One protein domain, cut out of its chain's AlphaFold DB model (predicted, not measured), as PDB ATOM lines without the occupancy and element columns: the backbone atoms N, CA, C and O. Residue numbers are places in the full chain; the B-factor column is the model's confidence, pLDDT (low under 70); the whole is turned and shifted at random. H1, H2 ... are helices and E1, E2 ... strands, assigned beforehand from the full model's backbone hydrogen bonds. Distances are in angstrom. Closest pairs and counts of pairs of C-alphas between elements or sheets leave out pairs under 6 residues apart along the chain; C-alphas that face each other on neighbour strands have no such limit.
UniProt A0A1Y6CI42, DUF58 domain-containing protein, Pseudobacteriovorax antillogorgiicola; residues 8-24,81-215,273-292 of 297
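What this domain is: This is residues 8 to 24, 81 to 215 and 273 to 292 of the 297 residues of the protein "DUF58 domain-containing protein" of Pseudobacteriovorax antillogorgiicola (UniProt A0A1Y6CI42). A strongly twisted sheet of seven strands runs through the domain, with the long helix H2 packed along its inner strands E1 and E5 on one face and H3 packed on H2 farther out. H6 is over the E7 edge on the same face as H2, H5 is on the opposite face, and H4 stands near E3 and E4 at the other edge. The printed part has 172 residues, with six named helices and seven named strands in the order E1 H1 H2 E2 E3 H3 H4 E4 E5 H5 E6 E7 H6. The sheet is mixed, in the order E4 E3 E2 E1 E5 E6 E7, and the class is mixed, helices and strands. The whole is compact, with a radius of gyration of the C-alphas of 15.1 A and spans of 46 by 34 by 28 A.

How they stand to each other: Go past residues 8 to 24, with no named element, to E1, residues 82 to 88. H1, residues 91 to 94, touches H2, residues 107 to 124, at residues 107 to 108 alone; the closest C-alphas, of Met 93 and Trp 108, are 4.9 A apart. H2 is on the sheet at a height of 8.3 A. E2, residues 128 to 134, is parallel to E1, with N 85 and O 130 at 2.8 A; E1, H1 H2, E2 form a strand-helix-strand unit, parallel neighbours joined through helices, with a right-handed crossover. E3, residues 142 to 145, makes a hairpin with E2, with N 143 and O 133 at 3.0 A. H3, residues 150 to 162, touches residues 116 to 124 of H2 at a shallow tilt of 21 degrees, opposite ways; the closest C-alphas, of Phe 120 and Ser 150, are 5.1 A apart. H4, residues 167 to 172, stands up from the sheet at 46 degrees. E4, residues 174 to 177, is antiparallel to E3, with N 175 and O 144 at 2.9 A. E5, residues 186 to 191, is parallel to E1, with N 86 and O 188 at 2.8 A. H5, residues 196 to 203, is on the opposite face from H2; E5, H5, E6, with E6 at residues 208 to 214, form the second right-handed unit, with N 189 and O 210 at 2.8 A. E7, residues 273 to 277, is parallel to E6, with N 213 and O 275 at 2.8 A. H6, residues 283 to 291, is on the same face as H2. In H2 to H6 every O i to N i+4 pair is within hydrogen-bond range; H1 is too short for one.

Where its parts are: Find C-alpha 82 at (355.717, 564.147, 377.478), where E1 begins its 19.8 A. H2 starts at (367.883, 568.614, 400.241) and runs 25.7 A; H3 spans 18.9 A. H6 ends at C-alpha 291, (357.822, 580.954, 383.829).

The domain as a whole: Residues 25 to 80 and 216 to 272 are not printed; the C-alphas across these cuts are 14.8 A and 16.7 A apart. The link from H1 to H2 is long. Mean pLDDT of the printed part is 84.4; residues 15 to 24, 99 to 100, 135 to 141, 206 and 291 to 292 are under 70.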
ATOM      1  N   SER A   8     361.008 575.768 401.319       87.81
ATOM      2  CA  SER A   8     360.853 574.774 402.386       87.81
ATOM      3  C   SER A   8     359.396 574.488 402.765       87.81
ATOM      4  O   SER A   8     359.080 573.399 403.231       87.81
ATOM      5  N   GLU A   9     358.497 575.443 402.529       91.00
ATOM      6  CA  GLU A   9     357.060 575.332 402.798       91.00
ATOM      7  C   GLU A   9     356.253 574.990 401.533       91.00
ATOM      8  O   GLU A   9     355.024 575.080 401.527       91.00
ATOM      9  N   LEU A  10     356.927 574.611 400.439       92.00
ATOM     10  CA  LEU A  10     356.283 574.331 399.161       92.00
ATOM     11  C   LEU A  10     355.301 573.163 399.290       92.00
ATOM     12  O   LEU A  10     355.681 572.045 399.651       92.00
ATOM     13  N   VAL A  11     354.042 573.444 398.946       93.12
ATOM     14  CA  VAL A  11     352.980 572.451 398.762       93.12
ATOM     15  C   VAL A  11     352.599 572.367 397.281       93.12
ATOM     16  O   VAL A  11     352.716 573.373 396.571       93.12
ATOM     17  N   PRO A  12     352.100 571.217 396.792       91.56
ATOM     18  CA  PRO A  12     351.882 571.020 395.359       91.56
ATOM     19  C   PRO A  12     350.877 571.986 394.720       91.56
ATOM     20  O   PRO A  12     350.944 572.234 393.524       91.56
ATOM     21  N   THR A  13     349.951 572.542 395.502       88.62
ATOM     22  CA  THR A  13     348.886 573.431 395.016       88.62
ATOM     23  C   THR A  13     349.304 574.893 394.868       88.62
ATOM     24  O   THR A  13     348.537 575.684 394.312       88.62
ATOM     25  N   ILE A  14     350.477 575.293 395.372       85.31
ATOM     26  CA  ILE A  14     350.916 576.690 395.270       85.31
ATOM     27  C   ILE A  14     351.117 577.051 393.805       85.31
ATOM     28  O   ILE A  14     351.578 576.246 393.014       85.31
ATOM     29  N   GLY A  15     350.713 578.259 393.417       67.88
ATOM     30  CA  GLY A  15     350.841 578.681 392.028       67.88
ATOM     31  C   GLY A  15     349.992 577.855 391.056       67.88
ATOM     32  O   GLY A  15     350.196 577.969 389.857       67.88
ATOM     33  N   ALA A  16     349.011 577.072 391.523       63.38
ATOM     34  CA  ALA A  16     348.001 576.477 390.644       63.38
ATOM     35  C   ALA A  16     347.162 577.549 389.924       63.38
ATOM     36  O   ALA A  16     346.671 577.310 388.829       63.38
ATOM     37  N   GLU A  17     347.041 578.730 390.543       55.75
ATOM     38  CA  GLU A  17     346.483 579.958 389.961       55.75
ATOM     39  C   GLU A  17     347.474 580.702 389.060       55.75
ATOM     40  O   GLU A  17     347.101 581.711 388.466       55.75
ATOM     41  N   LEU A  18     348.726 580.232 388.927       54.06
ATOM     42  CA  LEU A  18     349.558 580.599 387.782       54.06
ATOM     43  C   LEU A  18     348.965 579.898 386.561       54.06
ATOM     44  O   LEU A  18     349.549 578.992 385.960       54.06
ATOM     45  N   ASP A  19     347.784 580.363 386.189       45.19
ATOM     46  CA  ASP A  19     347.441 580.593 384.814       45.19
ATOM     47  C   ASP A  19     348.666 581.265 384.196       45.19
ATOM     48  O   ASP A  19     348.888 582.474 384.295       45.19
ATOM     49  N   ILE A  20     349.514 580.462 383.552       46.06
ATOM     50  CA  ILE A  20     350.440 580.959 382.541       46.06
ATOM     51  C   ILE A  20     349.558 581.329 381.336       46.06
ATOM     52  O   ILE A  20     349.657 580.776 380.250       46.06
ATOM     53  N   GLU A  21     348.638 582.266 381.570       35.22
ATOM     54  CA  GLU A  21     347.871 583.024 380.596       35.22
ATOM     55  C   GLU A  21     348.809 583.929 379.777       35.22
ATOM     56  O   GLU A  21     348.420 584.497 378.755       35.22
ATOM     57  N   GLN A  22     350.075 584.042 380.193       32.50
ATOM     58  CA  GLN A  22     351.129 584.617 379.381       32.50
ATOM     59  C   GLN A  22     351.620 583.611 378.344       32.50
ATOM     60  O   GLN A  22     352.395 582.700 378.615       32.50
ATOM     61  N   PHE A  23     351.181 583.853 377.115       35.94
ATOM     62  CA  PHE A  23     351.782 583.377 375.878       35.94
ATOM     63  C   PHE A  23     353.307 583.349 375.933       35.94
ATOM     64  O   PHE A  23     353.959 584.353 375.652       35.94
ATOM     65  N   ILE A  24     353.888 582.182 376.194       32.81
ATOM     66  CA  ILE A  24     355.279 581.944 375.839       32.81
ATOM     67  C   ILE A  24     355.280 581.398 374.416       32.81
ATOM     68  O   ILE A  24     355.002 580.226 374.167       32.81
ATOM     69  N   SER A  81     352.299 567.351 376.280       78.56
ATOM     70  CA  SER A  81     353.754 567.205 376.278       78.56
ATOM     71  C   SER A  81     354.129 565.988 377.116       78.56
ATOM     72  O   SER A  81     353.516 565.715 378.148       78.56
ATOM     73  N   ARG A  82     355.132 565.227 376.671       86.25
ATOM     74  CA  ARG A  82     355.717 564.147 377.478       86.25
ATOM     75  C   ARG A  82     356.878 564.707 378.276       86.25
ATOM     76  O   ARG A  82     357.845 565.179 377.682       86.25
ATOM     77  N   ILE A  83     356.773 564.646 379.594       88.88
ATOM     78  CA  ILE A  83     357.693 565.286 380.527       88.88
ATOM     79  C   ILE A  83     358.215 564.244 381.510       88.88
ATOM     80  O   ILE A  83     357.439 563.468 382.068       88.88
ATOM     81  N   ALA A  84     359.525 564.224 381.722       91.38
ATOM     82  CA  ALA A  84     360.146 563.427 382.772       91.38
ATOM     83  C   ALA A  84     360.663 564.349 383.877       91.38
ATOM     84  O   ALA A  84     361.277 565.374 383.599       91.38
ATOM     85  N   ILE A  85     360.445 563.973 385.131       93.50
ATOM     86  CA  ILE A  85     361.094 564.574 386.294       93.50
ATOM     87  C   ILE A  85     362.032 563.518 386.854       93.50
ATOM     88  O   ILE A  85     361.598 562.419 387.179       93.50
ATOM     89  N   TRP A  86     363.313 563.840 386.924       92.19
ATOM     90  CA  TRP A  86     364.365 562.986 387.448       92.19
ATOM     91  C   TRP A  86     364.849 563.553 388.764       92.19
ATOM     92  O   TRP A  86     365.386 564.657 388.814       92.19
ATOM     93  N   LEU A  87     364.646 562.781 389.819       93.50
ATOM     94  CA  LEU A  87     364.992 563.127 391.180       93.50
ATOM     95  C   LEU A  87     366.173 562.267 391.630       93.50
ATOM     96  O   LEU A  87     366.095 561.037 391.635       93.50
ATOM     97  N   ASP A  88     367.275 562.919 391.980       91.06
ATOM     98  CA  ASP A  88     368.456 562.264 392.532       91.06
ATOM     99  C   ASP A  88     368.223 561.908 394.005       91.06
ATOM    100  O   ASP A  88     367.871 562.765 394.817       91.06
ATOM    101  N   LEU A  89     368.421 560.634 394.341       89.88
ATOM    102  CA  LEU A  89     368.427 560.118 395.705       89.88
ATOM    103  C   LEU A  89     369.836 559.601 395.995       89.88
ATOM    104  O   LEU A  89     370.092 558.401 396.010       89.88
ATOM    105  N   SER A  90     370.776 560.520 396.171       87.31
ATOM    106  CA  SER A  90     372.130 560.224 396.633       87.31
ATOM    107  C   SER A  90     372.269 560.529 398.124       87.31
ATOM    108  O   SER A  90     371.508 561.322 398.674       87.31
ATOM    109  N   ASP A  91     373.250 559.920 398.795       86.44
ATOM    110  CA  ASP A  91     373.456 560.108 400.242       86.44
ATOM    111  C   ASP A  91     373.649 561.591 400.608       86.44
ATOM    112  O   ASP A  91     373.204 562.052 401.656       86.44
ATOM    113  N   THR A  92     374.241 562.376 399.703       88.19
ATOM    114  CA  THR A  92     374.419 563.818 399.882       88.19
ATOM    115  C   THR A  92     373.096 564.578 399.887       88.19
ATOM    116  O   THR A  92     373.015 565.611 400.546       88.19
ATOM    117  N   MET A  93     372.045 564.074 399.231       91.31
ATOM    118  CA  MET A  93     370.702 564.669 399.237       91.31
ATOM    119  C   MET A  93     369.995 564.506 400.586       91.31
ATOM    120  O   MET A  93     369.124 565.305 400.916       91.31
ATOM    121  N   LEU A  94     370.382 563.526 401.405       90.94
ATOM    122  CA  LEU A  94     369.813 563.346 402.748       90.94
ATOM    123  C   LEU A  94     370.335 564.381 403.759       90.94
ATOM    124  O   LEU A  94     369.847 564.449 404.883       90.94
ATOM    125  N   TRP A  95     371.299 565.214 403.361       89.81
ATOM    126  CA  TRP A  95     371.831 566.291 404.185       89.81
ATOM    127  C   TRP A  95     370.977 567.576 404.093       89.81
ATOM    128  O   TRP A  95     370.460 567.885 403.013       89.81
ATOM    129  N   PRO A  96     370.866 568.384 405.167       87.88
ATOM    130  CA  PRO A  96     371.375 568.135 406.517       87.88
ATOM    131  C   PRO A  96     370.541 567.104 407.272       87.88
ATOM    132  O   PRO A  96     369.315 567.157 407.250       87.88
ATOM    133  N   ASP A  97     371.210 566.181 407.964       80.19
ATOM    134  CA  ASP A  97     370.527 565.191 408.797       80.19
ATOM    135  C   ASP A  97     369.873 565.837 410.034       80.19
ATOM    136  O   ASP A  97     370.074 567.015 410.341       80.19
ATOM    137  N   SER A  98     369.097 565.060 410.787       73.00
ATOM    138  CA  SER A  98     368.393 565.544 411.981       73.00
ATOM    139  C   SER A  98     369.313 566.122 413.065       73.00
ATOM    140  O   SER A  98     368.851 566.920 413.879       73.00
ATOM    141  N   SER A  99     370.599 565.763 413.073       68.69
ATOM    142  CA  SER A  99     371.583 566.255 414.040       68.69
ATOM    143  C   SER A  99     372.207 567.593 413.630       68.69
ATOM    144  O   SER A  99     372.581 568.394 414.489       68.69
ATOM    145  N   HIS A 100     372.256 567.872 412.327       67.94
ATOM    146  CA  HIS A 100     372.871 569.063 411.741       67.94
ATOM    147  C   HIS A 100     371.871 570.037 411.111       67.94
ATOM    148  O   HIS A 100     372.261 571.122 410.677       67.94
ATOM    149  N   SER A 101     370.585 569.684 411.077       72.25
ATOM    150  CA  SER A 101     369.553 570.433 410.364       72.25
ATOM    151  C   SER A 101     369.369 571.862 410.857       72.25
ATOM    152  O   SER A 101     368.957 572.708 410.072       72.25
ATOM    153  N   LEU A 102     369.661 572.172 412.127       79.38
ATOM    154  CA  LEU A 102     369.336 573.473 412.738       79.38
ATOM    155  C   LEU A 102     367.866 573.882 412.466       79.38
ATOM    156  O   LEU A 102     367.563 575.062 412.303       79.38
ATOM    157  N   GLY A 103     366.962 572.895 412.382       79.69
ATOM    158  CA  GLY A 103     365.548 573.094 412.043       79.69
ATOM    159  C   GLY A 103     365.243 573.243 410.545       79.69
ATOM    160  O   GLY A 103     364.123 573.601 410.196       79.69
ATOM    161  N   ARG A 104     366.211 572.987 409.662       85.31
ATOM    162  CA  ARG A 104     366.052 573.036 408.202       85.31
ATOM    163  C   ARG A 104     365.654 571.680 407.634       85.31
ATOM    164  O   ARG A 104     365.961 570.635 408.196       85.31
ATOM    165  N   ILE A 105     364.998 571.711 406.484       91.62
ATOM    166  CA  ILE A 105     364.650 570.496 405.746       91.62
ATOM    167  C   ILE A 105     365.874 569.919 405.024       91.62
ATOM    168  O   ILE A 105     366.834 570.639 404.727       91.62
ATOM    169  N   THR A 106     365.831 568.623 404.716       93.88
ATOM    170  CA  THR A 106     366.857 567.963 403.894       93.88
ATOM    171  C   THR A 106     366.792 568.460 402.445       93.88
ATOM    172  O   THR A 106     365.729 568.871 401.963       93.88
ATOM    173  N   LYS A 107     367.905 568.379 401.699       94.38
ATOM    174  CA  LYS A 107     367.883 568.614 400.241       94.38
ATOM    175  C   LYS A 107     366.919 567.658 399.539       94.38
ATOM    176  O   LYS A 107     366.279 568.049 398.565       94.38
ATOM    177  N   TRP A 108     366.793 566.432 400.040       94.69
ATOM    178  CA  TRP A 108     365.846 565.425 399.581       94.69
ATOM    179  C   TRP A 108     364.404 565.907 399.717       94.69
ATOM    180  O   TRP A 108     363.691 565.966 398.719       94.69
ATOM    181  N   GLU A 109     363.995 566.326 400.918       94.94
ATOM    182  CA  GLU A 109     362.654 566.860 401.157       94.94
ATOM    183  C   GLU A 109     362.382 568.061 400.247       94.94
ATOM    184  O   GLU A 109     361.344 568.119 399.587       94.94
ATOM    185  N   GLN A 110     363.335 568.993 400.147       95.12
ATOM    186  CA  GLN A 110     363.211 570.146 399.261       95.12
ATOM    187  C   GLN A 110     362.996 569.722 397.801       95.12
ATOM    188  O   GLN A 110     362.102 570.224 397.116       95.12
ATOM    189  N   SER A 111     363.811 568.787 397.325       95.94
ATOM    190  CA  SER A 111     363.780 568.299 395.947       95.94
ATOM    191  C   SER A 111     362.492 567.541 395.640       95.94
ATOM    192  O   SER A 111     361.915 567.710 394.566       95.94
ATOM    193  N   LEU A 112     361.995 566.759 396.599       96.00
ATOM    194  CA  LEU A 112     360.745 566.021 396.484       96.00
ATOM    195  C   LEU A 112     359.533 566.959 396.485       96.00
ATOM    196  O   LEU A 112     358.638 566.791 395.657       96.00
ATOM    197  N   ARG A 113     359.525 568.003 397.326       96.44
ATOM    198  CA  ARG A 113     358.500 569.064 397.282       96.44
ATOM    199  C   ARG A 113     358.453 569.738 395.911       96.44
ATOM    200  O   ARG A 113     357.372 569.889 395.344       96.44
ATOM    201  N   ILE A 114     359.615 570.084 395.349       95.81
ATOM    202  CA  ILE A 114     359.727 570.652 393.996       95.81
ATOM    203  C   ILE A 114     359.192 569.665 392.947       95.81
ATOM    204  O   ILE A 114     358.402 570.057 392.089       95.81
ATOM    205  N   ALA A 115     359.576 568.388 393.022       96.44
ATOM    206  CA  ALA A 115     359.132 567.352 392.090       96.44
ATOM    207  C   ALA A 115     357.606 567.152 392.121       96.44
ATOM    208  O   ALA A 115     356.967 567.134 391.070       96.44
ATOM    209  N   LEU A 116     357.013 567.044 393.315       96.56
ATOM    210  CA  LEU A 116     355.567 566.882 393.503       96.56
ATOM    211  C   LEU A 116     354.794 568.119 393.042       96.56
ATOM    212  O   LEU A 116     353.748 567.996 392.410       96.56
ATOM    213  N   HIS A 117     355.324 569.315 393.282       95.00
ATOM    214  CA  HIS A 117     354.739 570.543 392.759       95.00
ATOM    215  C   HIS A 117     354.750 570.585 391.221       95.00
ATOM    216  O   HIS A 117     353.714 570.830 390.605       95.00
ATOM    217  N   LEU A 118     355.877 570.261 390.575       92.75
ATOM    218  CA  LEU A 118     355.948 570.172 389.110       92.75
ATOM    219  C   LEU A 118     354.992 569.116 388.541       92.75
ATOM    220  O   LEU A 118     354.310 569.383 387.550       92.75
ATOM    221  N   LEU A 119     354.925 567.935 389.168       93.31
ATOM    222  CA  LEU A 119     353.971 566.883 388.810       93.31
ATOM    223  C   LEU A 119     352.541 567.420 388.833       93.31
ATOM    224  O   LEU A 119     351.810 567.276 387.855       93.31
ATOM    225  N   PHE A 120     352.152 568.067 389.935       93.44
ATOM    226  CA  PHE A 120     350.819 568.633 390.095       93.44
ATOM    227  C   PHE A 120     350.505 569.666 389.008       93.44
ATOM    228  O   PHE A 120     349.458 569.572 388.366       93.44
ATOM    229  N   LEU A 121     351.419 570.612 388.758       87.81
ATOM    230  CA  LEU A 121     351.236 571.648 387.740       87.81
ATOM    231  C   LEU A 121     351.078 571.061 386.332       87.81
ATOM    232  O   LEU A 121     350.194 571.486 385.589       87.81
ATOM    233  N   HIS A 122     351.900 570.080 385.958       85.94
ATOM    234  CA  HIS A 122     351.811 569.449 384.639       85.94
ATOM    235  C   HIS A 122     350.551 568.594 384.484       85.94
ATOM    236  O   HIS A 122     349.885 568.683 383.452       85.94
ATOM    237  N   TYR A 123     350.142 567.864 385.526       85.62
ATOM    238  CA  TYR A 123     348.864 567.153 385.505       85.62
ATOM    239  C   TYR A 123     347.670 568.097 385.384       85.62
ATOM    240  O   TYR A 123     346.739 567.809 384.633       85.62
ATOM    241  N   LYS A 124     347.695 569.249 386.066       83.31
ATOM    242  CA  LYS A 124     346.647 570.271 385.934       83.31
ATOM    243  C   LYS A 124     346.557 570.859 384.528       83.31
ATOM    244  O   LYS A 124     345.456 571.189 384.098       83.31
ATOM    245  N   LYS A 125     347.682 570.943 383.813       78.25
ATOM    246  CA  LYS A 125     347.756 571.410 382.420       78.25
ATOM    247  C   LYS A 125     347.393 570.348 381.377       78.25
ATOM    248  O   LYS A 125     347.314 570.678 380.203       78.25
ATOM    249  N   GLY A 126     347.178 569.093 381.778       77.94
ATOM    250  CA  GLY A 126     346.893 567.995 380.848       77.94
ATOM    251  C   GLY A 126     348.134 567.398 380.166       77.94
ATOM    252  O   GLY A 126     348.000 566.634 379.208       77.94
ATOM    253  N   ASP A 127     349.338 567.705 380.656       83.50
ATOM    254  CA  ASP A 127     350.577 567.086 380.182       83.50
ATOM    255  C   ASP A 127     350.726 565.647 380.701       83.50
ATOM    256  O   ASP A 127     350.189 565.260 381.741       83.50
ATOM    257  N   ARG A 128     351.527 564.843 379.993       86.56
ATOM    258  CA  ARG A 128     351.940 563.509 380.447       86.56
ATOM    259  C   ARG A 128     353.265 563.628 381.176       86.56
ATOM    260  O   ARG A 128     354.317 563.637 380.538       86.56
ATOM    261  N   VAL A 129     353.215 563.690 382.497       90.81
ATOM    262  CA  VAL A 129     354.401 563.801 383.349       90.81
ATOM    263  C   VAL A 129     354.689 562.482 384.065       90.81
ATOM    264  O   VAL A 129     353.774 561.749 384.422       90.81
ATOM    265  N   GLN A 130     355.964 562.139 384.237       93.69
ATOM    266  CA  GLN A 130     356.390 560.955 384.983       93.69
ATOM    267  C   GLN A 130     357.550 561.304 385.909       93.69
ATOM    268  O   GLN A 130     358.462 562.023 385.508       93.69
ATOM    269  N   LEU A 131     357.513 560.778 387.135       95.12
ATOM    270  CA  LEU A 131     358.578 560.935 388.121       95.12
ATOM    271  C   LEU A 131     359.458 559.687 388.150       95.12
ATOM    272  O   LEU A 131     358.971 558.569 388.320       95.12
ATOM    273  N   PHE A 132     360.757 559.912 388.021       93.06
ATOM    274  CA  PHE A 132     361.808 558.919 388.120       93.06
ATOM    275  C   PHE A 132     362.718 559.280 389.280       93.06
ATOM    276  O   PHE A 132     363.179 560.415 389.380       93.06
ATOM    277  N   VAL A 133     363.000 558.304 390.128       91.62
ATOM    278  CA  VAL A 133     363.988 558.418 391.192       91.62
ATOM    279  C   VAL A 133     365.211 557.613 390.781       91.62
ATOM    280  O   VAL A 133     365.106 556.441 390.399       91.62
ATOM    281  N   ALA A 134     366.371 558.260 390.827       83.00
ATOM    282  CA  ALA A 134     367.666 557.630 390.629       83.00
ATOM    283  C   ALA A 134     368.269 557.334 392.012       83.00
ATOM    284  O   ALA A 134     368.816 558.247 392.630       83.00
ATOM    285  N   PRO A 135     368.145 556.097 392.525       65.19
ATOM    286  CA  PRO A 135     368.720 555.740 393.815       65.19
ATOM    287  C   PRO A 135     370.263 555.701 393.738       65.19
ATOM    288  O   PRO A 135     370.831 555.744 392.637       65.19
ATOM    289  N   PRO A 136     370.973 555.621 394.883       60.75
ATOM    290  CA  PRO A 136     372.428 555.726 394.925       60.75
ATOM    291  C   PRO A 136     373.081 554.694 393.999       60.75
ATOM    292  O   PRO A 136     372.567 553.595 393.834       60.75
ATOM    293  N   ALA A 137     374.252 554.999 393.427       51.81
ATOM    294  CA  ALA A 137     374.897 554.267 392.318       51.81
ATOM    295  C   ALA A 137     375.074 552.727 392.458       51.81
ATOM    296  O   ALA A 137     375.544 552.085 391.515       51.81
ATOM    297  N   LYS A 138     374.736 552.131 393.606       45.59
ATOM    298  CA  LYS A 138     374.701 550.683 393.852       45.59
ATOM    299  C   LYS A 138     373.361 550.019 393.483       45.59
ATOM    300  O   LYS A 138     373.343 548.803 393.326       45.59
ATOM    301  N   SER A 139     372.281 550.772 393.285       48.28
ATOM    302  CA  SER A 139     370.953 550.269 392.913       48.28
ATOM    303  C   SER A 139     370.630 550.640 391.465       48.28
ATOM    304  O   SER A 139     370.107 551.703 391.154       48.28
ATOM    305  N   LYS A 140     370.948 549.738 390.535       54.53
ATOM    306  CA  LYS A 140     370.206 549.669 389.271       54.53
ATOM    307  C   LYS A 140     369.033 548.710 389.478       54.53
ATOM    308  O   LYS A 140     369.264 547.666 390.091       54.53
ATOM    309  N   PRO A 141     367.836 548.988 388.937       63.75
ATOM    310  CA  PRO A 141     367.486 550.058 387.990       63.75
ATOM    311  C   PRO A 141     366.772 551.269 388.631       63.75
ATOM    312  O   PRO A 141     366.455 551.268 389.820       63.75
ATOM    313  N   GLN A 142     366.513 552.294 387.813       77.06
ATOM    314  CA  GLN A 142     365.725 553.476 388.183       77.06
ATOM    315  C   GLN A 142     364.309 553.094 388.595       77.06
ATOM    316  O   GLN A 142     363.778 552.069 388.159       77.06
ATOM    317  N   VAL A 143     363.697 553.933 389.424       87.38
ATOM    318  CA  VAL A 143     362.365 553.683 389.969       87.38
ATOM    319  C   VAL A 143     361.405 554.736 389.430       87.38
ATOM    320  O   VAL A 143     361.549 555.920 389.718       87.38
ATOM    321  N   ARG A 144     360.422 554.315 388.632       92.44
ATOM    322  CA  ARG A 144     359.318 555.179 388.202       92.44
ATOM    323  C   ARG A 144     358.232 555.153 389.260       92.44
ATOM    324  O   ARG A 144     357.656 554.095 389.496       92.44
ATOM    325  N   ILE A 145     357.912 556.310 389.824       93.88
ATOM    326  CA  ILE A 145     356.820 556.450 390.790       93.88
ATOM    327  C   ILE A 145     355.488 556.432 390.036       93.88
ATOM    328  O   ILE A 145     355.319 557.132 389.030       93.88
ATOM    329  N   LEU A 146     354.564 555.583 390.483       91.19
ATOM    330  CA  LEU A 146     353.260 555.405 389.853       91.19
ATOM    331  C   LEU A 146     352.274 556.449 390.377       91.19
ATOM    332  O   LEU A 146     351.738 556.328 391.471       91.19
ATOM    333  N   ILE A 147     352.069 557.490 389.580       92.06
ATOM    334  CA  ILE A 147     351.150 558.596 389.846       92.06
ATOM    335  C   ILE A 147     350.467 558.878 388.517       92.06
ATOM    336  O   ILE A 147     351.186 559.101 387.543       92.06
ATOM    337  N   ASP A 148     349.136 558.889 388.460       89.00
ATOM    338  CA  ASP A 148     348.408 559.011 387.189       89.00
ATOM    339  C   ASP A 148     347.673 560.348 387.046       89.00
ATOM    340  O   ASP A 148     347.357 560.772 385.931       89.00
ATOM    341  N   ASN A 149     347.384 561.029 388.157       89.69
ATOM    342  CA  ASN A 149     346.628 562.275 388.141       89.69
ATOM    343  C   ASN A 149     347.051 563.253 389.257       89.69
ATOM    344  O   ASN A 149     347.819 562.929 390.160       89.69
ATOM    345  N   SER A 150     346.512 564.479 389.219       90.31
ATOM    346  CA  SER A 150     346.835 565.518 390.207       90.31
ATOM    347  C   SER A 150     346.346 565.214 391.630       90.31
ATOM    348  O   SER A 150     346.903 565.765 392.568       90.31
ATOM    349  N   GLN A 151     345.292 564.408 391.808       93.56
ATOM    350  CA  GLN A 151     344.805 564.010 393.137       93.56
ATOM    351  C   GLN A 151     345.733 562.977 393.775       93.56
ATOM    352  O   GLN A 151     346.018 563.086 394.963       93.56
ATOM    353  N   ASP A 152     346.272 562.044 392.985       94.88
ATOM    354  CA  ASP A 152     347.271 561.077 393.454       94.88
ATOM    355  C   ASP A 152     348.516 561.799 393.983       94.88
ATOM    356  O   ASP A 152     349.062 561.419 395.014       94.88
ATOM    357  N   VAL A 153     348.931 562.893 393.327       95.50
ATOM    358  CA  VAL A 153     350.032 563.745 393.814       95.50
ATOM    359  C   VAL A 153     349.726 564.321 395.197       95.50
ATOM    360  O   VAL A 153     350.607 564.339 396.053       95.50
ATOM    361  N   LEU A 154     348.497 564.798 395.426       96.00
ATOM    362  CA  LEU A 154     348.096 565.348 396.725       96.00
ATOM    363  C   LEU A 154     348.031 564.259 397.801       96.00
ATOM    364  O   LEU A 154     348.526 564.475 398.902       96.00
ATOM    365  N   ALA A 155     347.486 563.087 397.469       96.38
ATOM    366  CA  ALA A 155     347.436 561.948 398.379       96.38
ATOM    367  C   ALA A 155     348.846 561.489 398.787       96.38
ATOM    368  O   ALA A 155     349.119 561.336 399.978       96.38
ATOM    369  N   LEU A 156     349.753 561.353 397.812       96.25
ATOM    370  CA  LEU A 156     351.150 560.993 398.051       96.25
ATOM    371  C   LEU A 156     351.874 562.063 398.878       96.25
ATOM    372  O   LEU A 156     352.618 561.733 399.796       96.25
ATOM    373  N   TYR A 157     351.646 563.347 398.588       96.75
ATOM    374  CA  TYR A 157     352.216 564.441 399.374       96.75
ATOM    375  C   TYR A 157     351.762 564.384 400.840       96.75
ATOM    376  O   TYR A 157     352.596 564.474 401.737       96.75
ATOM    377  N   ASP A 158     350.467 564.185 401.094       96.56
ATOM    378  CA  ASP A 158     349.925 564.078 402.450       96.56
ATOM    379  C   ASP A 158     350.486 562.859 403.202       96.56
ATOM    380  O   ASP A 158     350.700 562.907 404.416       96.56
ATOM    381  N   GLU A 159     350.695 561.737 402.513       96.62
ATOM    382  CA  GLU A 159     351.312 560.537 403.082       96.62
ATOM    383  C   GLU A 159     352.780 560.785 403.452       96.62
ATOM    384  O   GLU A 159     353.173 560.585 404.605       96.62
ATOM    385  N   LEU A 160     353.564 561.324 402.514       95.50
ATOM    386  CA  LEU A 160     354.965 561.680 402.726       95.50
ATOM    387  C   LEU A 160     355.125 562.723 403.830       95.50
ATOM    388  O   LEU A 160     356.026 562.599 404.653       95.50
ATOM    389  N   GLN A 161     354.238 563.715 403.911       94.69
ATOM    390  CA  GLN A 161     354.280 564.722 404.968       94.69
ATOM    391  C   GLN A 161     354.125 564.091 406.362       94.69
ATOM    392  O   GLN A 161     354.799 564.515 407.302       94.69
ATOM    393  N   ARG A 162     353.278 563.062 406.511       95.44
ATOM    394  CA  ARG A 162     353.125 562.316 407.777       95.44
ATOM    395  C   ARG A 162     354.338 561.443 408.095       95.44
ATOM    396  O   ARG A 162     354.616 561.215 409.267       95.44
ATOM    397  N   ALA A 163     355.047 560.984 407.068       94.12
ATOM    398  CA  ALA A 163     356.262 560.183 407.175       94.12
ATOM    399  C   ALA A 163     357.557 561.017 407.105       94.12
ATOM    400  O   ALA A 163     358.627 560.457 406.887       94.12
ATOM    401  N   SER A 164     357.479 562.346 407.252       91.44
ATOM    402  CA  SER A 164     358.642 563.249 407.179       91.44
ATOM    403  C   SER A 164     359.481 563.084 405.900       91.44
ATOM    404  O   SER A 164     360.705 563.168 405.936       91.44
ATOM    405  N   PHE A 165     358.807 562.875 404.765       92.88
ATOM    406  CA  PHE A 165     359.395 562.706 403.432       92.88
ATOM    407  C   PHE A 165     360.387 561.542 403.332       92.88
ATOM    408  O   PHE A 165     361.399 561.644 402.640       92.88
ATOM    409  N   ASP A 166     360.080 560.425 403.991       91.94
ATOM    410  CA  ASP A 166     360.875 559.204 403.898       91.94
ATOM    411  C   ASP A 166     361.060 558.721 402.444       91.94
ATOM    412  O   ASP A 166     360.116 558.653 401.649       91.94
ATOM    413  N   ALA A 167     362.306 558.398 402.091       90.81
ATOM    414  CA  ALA A 167     362.673 557.985 400.742       90.81
ATOM    415  C   ALA A 167     362.199 556.560 400.435       90.81
ATOM    416  O   ALA A 167     361.733 556.305 399.324       90.81
ATOM    417  N   ASP A 168     362.261 555.650 401.411       90.62
ATOM    418  CA  ASP A 168     361.844 554.257 401.225       90.62
ATOM    419  C   ASP A 168     360.334 554.163 400.966       90.62
ATOM    420  O   ASP A 168     359.897 553.429 400.074       90.62
ATOM    421  N   LEU A 169     359.540 554.985 401.660       92.56
ATOM    422  CA  LEU A 169     358.111 555.144 401.393       92.56
ATOM    423  C   LEU A 169     357.814 555.657 399.974       92.56
ATOM    424  O   LEU A 169     356.879 555.194 399.319       92.56
ATOM    425  N   LEU A 170     358.593 556.612 399.458       92.25
ATOM    426  CA  LEU A 170     358.421 557.037 398.067       92.25
ATOM    427  C   LEU A 170     358.736 555.877 397.113       92.25
ATOM    428  O   LEU A 170     357.976 555.613 396.183       92.25
ATOM    429  N   LEU A 171     359.840 555.165 397.346       91.00
ATOM    430  CA  LEU A 171     360.266 554.052 396.499       91.00
ATOM    431  C   LEU A 171     359.274 552.881 396.515       91.00
ATOM    432  O   LEU A 171     359.150 552.198 395.496       91.00
ATOM    433  N   SER A 172     358.516 552.673 397.600       91.44
ATOM    434  CA  SER A 172     357.473 551.639 397.653       91.44
ATOM    435  C   SER A 172     356.307 551.894 396.692       91.44
ATOM    436  O   SER A 172     355.596 550.957 396.332       91.44
ATOM    437  N   HIS A 173     356.128 553.136 396.235       91.81
ATOM    438  CA  HIS A 173     355.160 553.519 395.200       91.81
ATOM    439  C   HIS A 173     355.703 553.347 393.773       91.81
ATOM    440  O   HIS A 173     355.074 553.760 392.792       91.81
ATOM    441  N   GLY A 174     356.905 552.790 393.643       90.25
ATOM    442  CA  GLY A 174     357.647 552.762 392.404       90.25
ATOM    443  C   GLY A 174     357.770 551.389 391.760       90.25
ATOM    444  O   GLY A 174     357.768 550.351 392.416       90.25
ATOM    445  N   LEU A 175     357.941 551.393 390.439       89.50
ATOM    446  CA  LEU A 175     358.357 550.223 389.676       89.50
ATOM    447  C   LEU A 175     359.738 550.445 389.077       89.50
ATOM    448  O   LEU A 175     360.043 551.502 388.523       89.50
ATOM    449  N   HIS A 176     360.550 549.401 389.146       89.06
ATOM    450  CA  HIS A 176     361.828 549.337 388.462       89.06
ATOM    451  C   HIS A 176     361.629 549.373 386.945       89.06
ATOM    452  O   HIS A 176     360.930 548.525 386.387       89.06
ATOM    453  N   VAL A 177     362.239 550.355 386.283       85.81
ATOM    454  CA  VAL A 177     362.115 550.552 384.835       85.81
ATOM    455  C   VAL A 177     363.447 550.944 384.205       85.81
ATOM    456  O   VAL A 177     364.258 551.647 384.808       85.81
ATOM    457  N   ASP A 178     363.631 550.534 382.952       82.19
ATOM    458  CA  ASP A 178     364.633 551.121 382.069       82.19
ATOM    459  C   ASP A 178     364.001 552.313 381.346       82.19
ATOM    460  O   ASP A 178     362.990 552.177 380.649       82.19
ATOM    461  N   VAL A 179     364.568 553.498 381.558       78.12
ATOM    462  CA  VAL A 179     364.012 554.750 381.043       78.12
ATOM    463  C   VAL A 179     364.699 555.134 379.742       78.12
ATOM    464  O   VAL A 179     365.905 555.366 379.697       78.12
ATOM    465  N   ASP A 180     363.896 555.239 378.691       82.31
ATOM    466  CA  ASP A 180     364.282 555.793 377.398       82.31
ATOM    467  C   ASP A 180     363.909 557.282 377.362       82.31
ATOM    468  O   ASP A 180     362.738 557.646 377.193       82.31
ATOM    469  N   LEU A 181     364.906 558.141 377.595       76.31
ATOM    470  CA  LEU A 181     364.720 559.586 377.718       76.31
ATOM    471  C   LEU A 181     364.323 560.270 376.402       76.31
ATOM    472  O   LEU A 181     363.676 561.316 376.444       76.31
ATOM    473  N   ASP A 182     364.595 559.652 375.250       79.50
ATOM    474  CA  ASP A 182     364.298 560.222 373.926       79.50
ATOM    475  C   ASP A 182     362.787 560.343 373.662       79.50
ATOM    476  O   ASP A 182     362.335 561.044 372.755       79.50
ATOM    477  N   ARG A 183     361.967 559.668 374.476       83.31
ATOM    478  CA  ARG A 183     360.500 559.722 374.395       83.31
ATOM    479  C   ARG A 183     359.900 560.975 375.022       83.31
ATOM    480  O   ARG A 183     358.707 561.229 374.807       83.31
ATOM    481  N   TYR A 184     360.675 561.710 375.816       84.88
ATOM    482  CA  TYR A 184     360.232 562.919 376.500       84.88
ATOM    483  C   TYR A 184     360.651 564.141 375.696       84.88
ATOM    484  O   TYR A 184     361.728 564.203 375.129       84.88
ATOM    485  N   GLN A 185     359.778 565.138 375.632       83.94
ATOM    486  CA  GLN A 185     360.093 566.409 374.979       83.94
ATOM    487  C   GLN A 185     360.814 567.362 375.931       83.94
ATOM    488  O   GLN A 185     361.375 568.369 375.500       83.94
ATOM    489  N   MET A 186     360.728 567.079 377.230       85.44
ATOM    490  CA  MET A 186     361.287 567.901 378.279       85.44
ATOM    491  C   MET A 186     361.644 567.054 379.504       85.44
ATOM    492  O   MET A 186     360.876 566.175 379.900       85.44
ATOM    493  N   VAL A 187     362.782 567.360 380.121       88.00
ATOM    494  CA  VAL A 187     363.287 566.695 381.321       88.00
ATOM    495  C   VAL A 187     363.589 567.739 382.395       88.00
ATOM    496  O   VAL A 187     364.294 568.712 382.140       88.00
ATOM    497  N   TYR A 188     363.074 567.541 383.605       91.31
ATOM    498  CA  TYR A 188     363.565 568.223 384.801       91.31
ATOM    499  C   TYR A 188     364.567 567.314 385.500       91.31
ATOM    500  O   TYR A 188     364.240 566.164 385.776       91.31
ATOM    501  N   LEU A 189     365.757 567.814 385.810       91.94
ATOM    502  CA  LEU A 189     366.750 567.112 386.617       91.94
ATOM    503  C   LEU A 189     366.906 567.836 387.951       91.94
ATOM    504  O   LEU A 189     367.327 568.987 387.963       91.94
ATOM    505  N   ILE A 190     366.604 567.166 389.058       94.88
ATOM    506  CA  ILE A 190     366.688 567.712 390.413       94.88
ATOM    507  C   ILE A 190     367.783 566.955 391.169       94.88
ATOM    508  O   ILE A 190     367.642 565.763 391.435       94.88
ATOM    509  N   SER A 191     368.899 567.625 391.458       93.12
ATOM    510  CA  SER A 191     370.094 567.032 392.084       93.12
ATOM    511  C   SER A 191     370.964 568.120 392.716       93.12
ATOM    512  O   SER A 191     370.881 569.286 392.334       93.12
ATOM    513  N   ASP A 192     371.843 567.743 393.641       92.75
ATOM    514  CA  ASP A 192     372.884 568.627 394.178       92.75
ATOM    515  C   ASP A 192     374.121 568.753 393.268       92.75
ATOM    516  O   ASP A 192     375.046 569.506 393.563       92.75
ATOM    517  N   LEU A 193     374.164 568.008 392.154       90.44
ATOM    518  CA  LEU A 193     375.222 568.057 391.135       90.44
ATOM    519  C   LEU A 193     376.652 567.858 391.671       90.44
ATOM    520  O   LEU A 193     377.628 568.128 390.957       90.44
ATOM    521  N   LEU A 194     376.806 567.339 392.893       86.50
ATOM    522  CA  LEU A 194     378.115 567.083 393.496       86.50
ATOM    523  C   LEU A 194     378.830 565.939 392.769       86.50
ATOM    524  O   LEU A 194     380.057 565.927 392.622       86.50
ATOM    525  N   ASN A 195     378.062 564.994 392.224       82.50
ATOM    526  CA  ASN A 195     378.595 563.894 391.442       82.50
ATOM    527  C   ASN A 195     378.870 564.303 389.985       82.50
ATOM    528  O   ASN A 195     377.965 564.509 389.175       82.50
ATOM    529  N   SER A 196     380.150 564.295 389.601       79.25
ATOM    530  CA  SER A 196     380.582 564.605 388.229       79.25
ATOM    531  C   SER A 196     379.924 563.748 387.136       79.25
ATOM    532  O   SER A 196     379.826 564.203 385.995       79.25
ATOM    533  N   LYS A 197     379.471 562.526 387.454       81.94
ATOM    534  CA  LYS A 197     378.749 561.661 386.510       81.94
ATOM    535  C   LYS A 197     377.360 562.209 386.188       81.94
ATOM    536  O   LYS A 197     376.981 562.183 385.023       81.94
ATOM    537  N   VAL A 198     376.650 562.738 387.187       82.44
ATOM    538  CA  VAL A 198     375.324 563.356 387.014       82.44
ATOM    539  C   VAL A 198     375.446 564.593 386.132       82.44
ATOM    540  O   VAL A 198     374.697 564.737 385.175       82.44
ATOM    541  N   VAL A 199     376.474 565.417 386.362       84.62
ATOM    542  CA  VAL A 199     376.727 566.600 385.526       84.62
ATOM    543  C   VAL A 199     376.982 566.216 384.067       84.62
ATOM    544  O   VAL A 199     376.410 566.820 383.170       84.62
ATOM    545  N   LYS A 200     377.804 565.189 383.810       83.12
ATOM    546  CA  LYS A 200     378.037 564.704 382.439       83.12
ATOM    547  C   LYS A 200     376.779 564.116 381.804       83.12
ATOM    548  O   LYS A 200     376.613 564.231 380.597       83.12
ATOM    549  N   ALA A 201     375.930 563.445 382.581       81.94
ATOM    550  CA  ALA A 201     374.665 562.933 382.069       81.94
ATOM    551  C   ALA A 201     373.751 564.091 381.648       81.94
ATOM    552  O   ALA A 201     373.249 564.070 380.533       81.94
ATOM    553  N   ALA A 202     373.635 565.126 382.487       81.31
ATOM    554  CA  ALA A 202     372.840 566.322 382.213       81.31
ATOM    555  C   ALA A 202     373.291 567.069 380.944       81.31
ATOM    556  O   ALA A 202     372.453 567.509 380.170       81.31
ATOM    557  N   GLU A 203     374.604 567.167 380.702       81.94
ATOM    558  CA  GLU A 203     375.170 567.815 379.504       81.94
ATOM    559  C   GLU A 203     374.820 567.109 378.187       81.94
ATOM    560  O   GLU A 203     374.819 567.744 377.138       81.94
ATOM    561  N   ASN A 204     374.578 565.797 378.222       79.00
ATOM    562  CA  ASN A 204     374.390 564.981 377.020       79.00
ATOM    563  C   ASN A 204     372.916 564.658 376.735       79.00
ATOM    564  O   ASN A 204     372.637 563.798 375.899       79.00
ATOM    565  N   LEU A 205     371.970 565.295 377.433       75.69
ATOM    566  CA  LEU A 205     370.549 565.064 377.193       75.69
ATOM    567  C   LEU A 205     370.109 565.743 375.882       75.69
ATOM    568  O   LEU A 205     370.331 566.940 375.718       75.69
ATOM    569  N   PRO A 206     369.472 565.011 374.946       66.12
ATOM    570  CA  PRO A 206     369.116 565.538 373.624       66.12
ATOM    571  C   PRO A 206     367.861 566.427 373.628       66.12
ATOM    572  O   PRO A 206     367.484 566.985 372.598       66.12
ATOM    573  N   THR A 207     367.181 566.529 374.768       74.69
ATOM    574  CA  THR A 207     365.872 567.169 374.928       74.69
ATOM    575  C   THR A 207     365.977 568.418 375.787       74.69
ATOM    576  O   THR A 207     366.926 568.564 376.557       74.69
ATOM    577  N   LEU A 208     364.949 569.269 375.741       82.62
ATOM    578  CA  LEU A 208     364.853 570.432 376.615       82.62
ATOM    579  C   LEU A 208     365.030 570.022 378.085       82.62
ATOM    580  O   LEU A 208     364.163 569.350 378.646       82.62
ATOM    581  N   THR A 209     366.126 570.440 378.707       84.62
ATOM    582  CA  THR A 209     366.494 570.013 380.057       84.62
ATOM    583  C   THR A 209     366.509 571.211 380.993       84.62
ATOM    584  O   THR A 209     367.239 572.169 380.767       84.62
ATOM    585  N   ARG A 210     365.732 571.156 382.077       88.44
ATOM    586  CA  ARG A 210     365.840 572.115 383.184       88.44
ATOM    587  C   ARG A 210     366.523 571.449 384.360       88.44
ATOM    588  O   ARG A 210     365.998 570.492 384.924       88.44
ATOM    589  N   VAL A 211     367.691 571.952 384.728       91.31
ATOM    590  CA  VAL A 211     368.466 571.464 385.861       91.31
ATOM    591  C   VAL A 211     368.175 572.332 387.074       91.31
ATOM    592  O   VAL A 211     368.523 573.511 387.123       91.31
ATOM    593  N   PHE A 212     367.530 571.730 388.060       94.00
ATOM    594  CA  PHE A 212     367.241 572.314 389.357       94.00
ATOM    595  C   PHE A 212     368.299 571.825 390.334       94.00
ATOM    596  O   PHE A 212     368.231 570.724 390.880       94.00
ATOM    597  N   HIS A 213     369.318 572.655 390.497       94.88
ATOM    598  CA  HIS A 213     370.391 572.429 391.437       94.88
ATOM    599  C   HIS A 213     369.900 572.764 392.842       94.88
ATOM    600  O   HIS A 213     369.618 573.924 393.136       94.88
ATOM    601  N   VAL A 214     369.788 571.756 393.701       95.44
ATOM    602  CA  VAL A 214     369.321 571.927 395.079       95.44
ATOM    603  C   VAL A 214     370.508 571.857 396.027       95.44
ATOM    604  O   VAL A 214     371.185 570.837 396.102       95.44
ATOM    605  N   LEU A 215     370.747 572.947 396.752       94.62
ATOM    606  CA  LEU A 215     371.716 573.015 397.841       94.62
ATOM    607  C   LEU A 215     371.000 573.363 399.135       94.62
ATOM    608  O   LEU A 215     370.016 574.095 399.136       94.62
ATOM    609  N   ASP A 273     368.628 574.735 380.764       83.88
ATOM    610  CA  ASP A 273     368.386 575.835 381.698       83.88
ATOM    611  C   ASP A 273     368.795 575.411 383.113       83.88
ATOM    612  O   ASP A 273     368.566 574.268 383.513       83.88
ATOM    613  N   TYR A 274     369.428 576.307 383.868       89.62
ATOM    614  CA  TYR A 274     370.041 576.005 385.161       89.62
ATOM    615  C   TYR A 274     369.546 576.963 386.243       89.62
ATOM    616  O   TYR A 274     369.786 578.169 386.187       89.62
ATOM    617  N   HIS A 275     368.946 576.397 387.292       91.94
ATOM    618  CA  HIS A 275     368.449 577.136 388.453       91.94
ATOM    619  C   HIS A 275     369.032 576.581 389.741       91.94
ATOM    620  O   HIS A 275     369.048 575.370 389.946       91.94
ATOM    621  N   LEU A 276     369.487 577.472 390.620       94.19
ATOM    622  CA  LEU A 276     369.942 577.128 391.963       94.19
ATOM    623  C   LEU A 276     368.828 577.418 392.971       94.19
ATOM    624  O   LEU A 276     368.384 578.562 393.091       94.19
ATOM    625  N   PHE A 277     368.444 576.402 393.735       95.12
ATOM    626  CA  PHE A 277     367.493 576.507 394.830       95.12
ATOM    627  C   PHE A 277     368.150 576.151 396.154       95.12
ATOM    628  O   PHE A 277     368.953 575.225 396.249       95.12
ATOM    629  N   THR A 278     367.774 576.911 397.175       93.31
ATOM    630  CA  THR A 278     368.122 576.675 398.574       93.31
ATOM    631  C   THR A 278     366.864 576.695 399.419       93.31
ATOM    632  O   THR A 278     365.823 577.169 398.963       93.31
ATOM    633  N   ASP A 279     366.915 576.178 400.639       89.19
ATOM    634  CA  ASP A 279     365.794 576.233 401.587       89.19
ATOM    635  C   ASP A 279     365.339 577.675 401.874       89.19
ATOM    636  O   ASP A 279     364.161 577.899 402.126       89.19
ATOM    637  N   HIS A 280     366.238 578.654 401.723       89.38
ATOM    638  CA  HIS A 280     365.960 580.092 401.839       89.38
ATOM    639  C   HIS A 280     365.520 580.771 400.539       89.38
ATOM    640  O   HIS A 280     365.273 581.979 400.521       89.38
ATOM    641  N   THR A 281     365.439 580.045 399.427       91.38
ATOM    642  CA  THR A 281     364.943 580.640 398.186       91.38
ATOM    643  C   THR A 281     363.463 580.973 398.350       91.38
ATOM    644  O   THR A 281     362.675 580.160 398.841       91.38
ATOM    645  N   THR A 282     363.076 582.185 397.951       92.06
ATOM    646  CA  THR A 282     361.689 582.626 398.102       92.06
ATOM    647  C   THR A 282     360.794 581.943 397.080       92.06
ATOM    648  O   THR A 282     361.198 581.646 395.951       92.06
ATOM    649  N   MET A 283     359.531 581.742 397.446       89.56
ATOM    650  CA  MET A 283     358.545 581.137 396.549       89.56
ATOM    651  C   MET A 283     358.363 581.954 395.271       89.56
ATOM    652  O   MET A 283     358.200 581.393 394.195       89.56
ATOM    653  N   HIS A 284     358.472 583.282 395.353       87.19
ATOM    654  CA  HIS A 284     358.441 584.142 394.174       87.19
ATOM    655  C   HIS A 284     359.603 583.850 393.209       87.19
ATOM    656  O   HIS A 284     359.377 583.703 392.007       87.19
ATOM    657  N   GLN A 285     360.841 583.748 393.714       88.62
ATOM    658  CA  GLN A 285     362.013 583.422 392.890       88.62
ATOM    659  C   GLN A 285     361.845 582.061 392.209       88.62
ATOM    660  O   GLN A 285     362.077 581.940 391.007       88.62
ATOM    661  N   TYR A 286     361.364 581.068 392.959       90.06
ATOM    662  CA  TYR A 286     361.042 579.750 392.424       90.06
ATOM    663  C   TYR A 286     359.990 579.810 391.314       90.06
ATOM    664  O   TYR A 286     360.248 579.363 390.202       90.06
ATOM    665  N   LEU A 287     358.827 580.411 391.555       86.56
ATOM    666  CA  LEU A 287     357.759 580.471 390.554       86.56
ATOM    667  C   LEU A 287     358.187 581.248 389.297       86.56
ATOM    668  O   LEU A 287     357.876 580.827 388.186       86.56
ATOM    669  N   THR A 288     358.983 582.311 389.457       83.88
ATOM    670  CA  THR A 288     359.555 583.069 388.329       83.88
ATOM    671  C   THR A 288     360.454 582.187 387.458       83.88
ATOM    672  O   THR A 288     360.366 582.240 386.231       83.88
ATOM    673  N   SER A 289     361.272 581.320 388.069       83.00
ATOM    674  CA  SER A 289     362.133 580.383 387.330       83.00
ATOM    675  C   SER A 289     361.345 579.381 386.475       83.00
ATOM    676  O   SER A 289     361.832 578.917 385.448       83.00
ATOM    677  N   LEU A 290     360.100 579.071 386.854       79.62
ATOM    678  CA  LEU A 290     359.245 578.167 386.085       79.62
ATOM    679  C   LEU A 290     358.664 578.830 384.832       79.62
ATOM    680  O   LEU A 290     358.372 578.123 383.861       79.62
ATOM    681  N   THR A 291     358.475 580.153 384.874       68.62
ATOM    682  CA  THR A 291     357.822 580.954 383.829       68.62
ATOM    683  C   THR A 291     358.778 581.554 382.805       68.62
ATOM    684  O   THR A 291     358.326 581.939 381.731       68.62
ATOM    685  N   LEU A 292     360.075 581.671 383.104       53.31
ATOM    686  CA  LEU A 292     361.018 582.262 382.155       53.31
ATOM    687  C   LEU A 292     361.175 581.358 380.913       53.31
ATOM    688  O   LEU A 292     361.420 580.157 381.055       53.31
TER     689      LEU A 292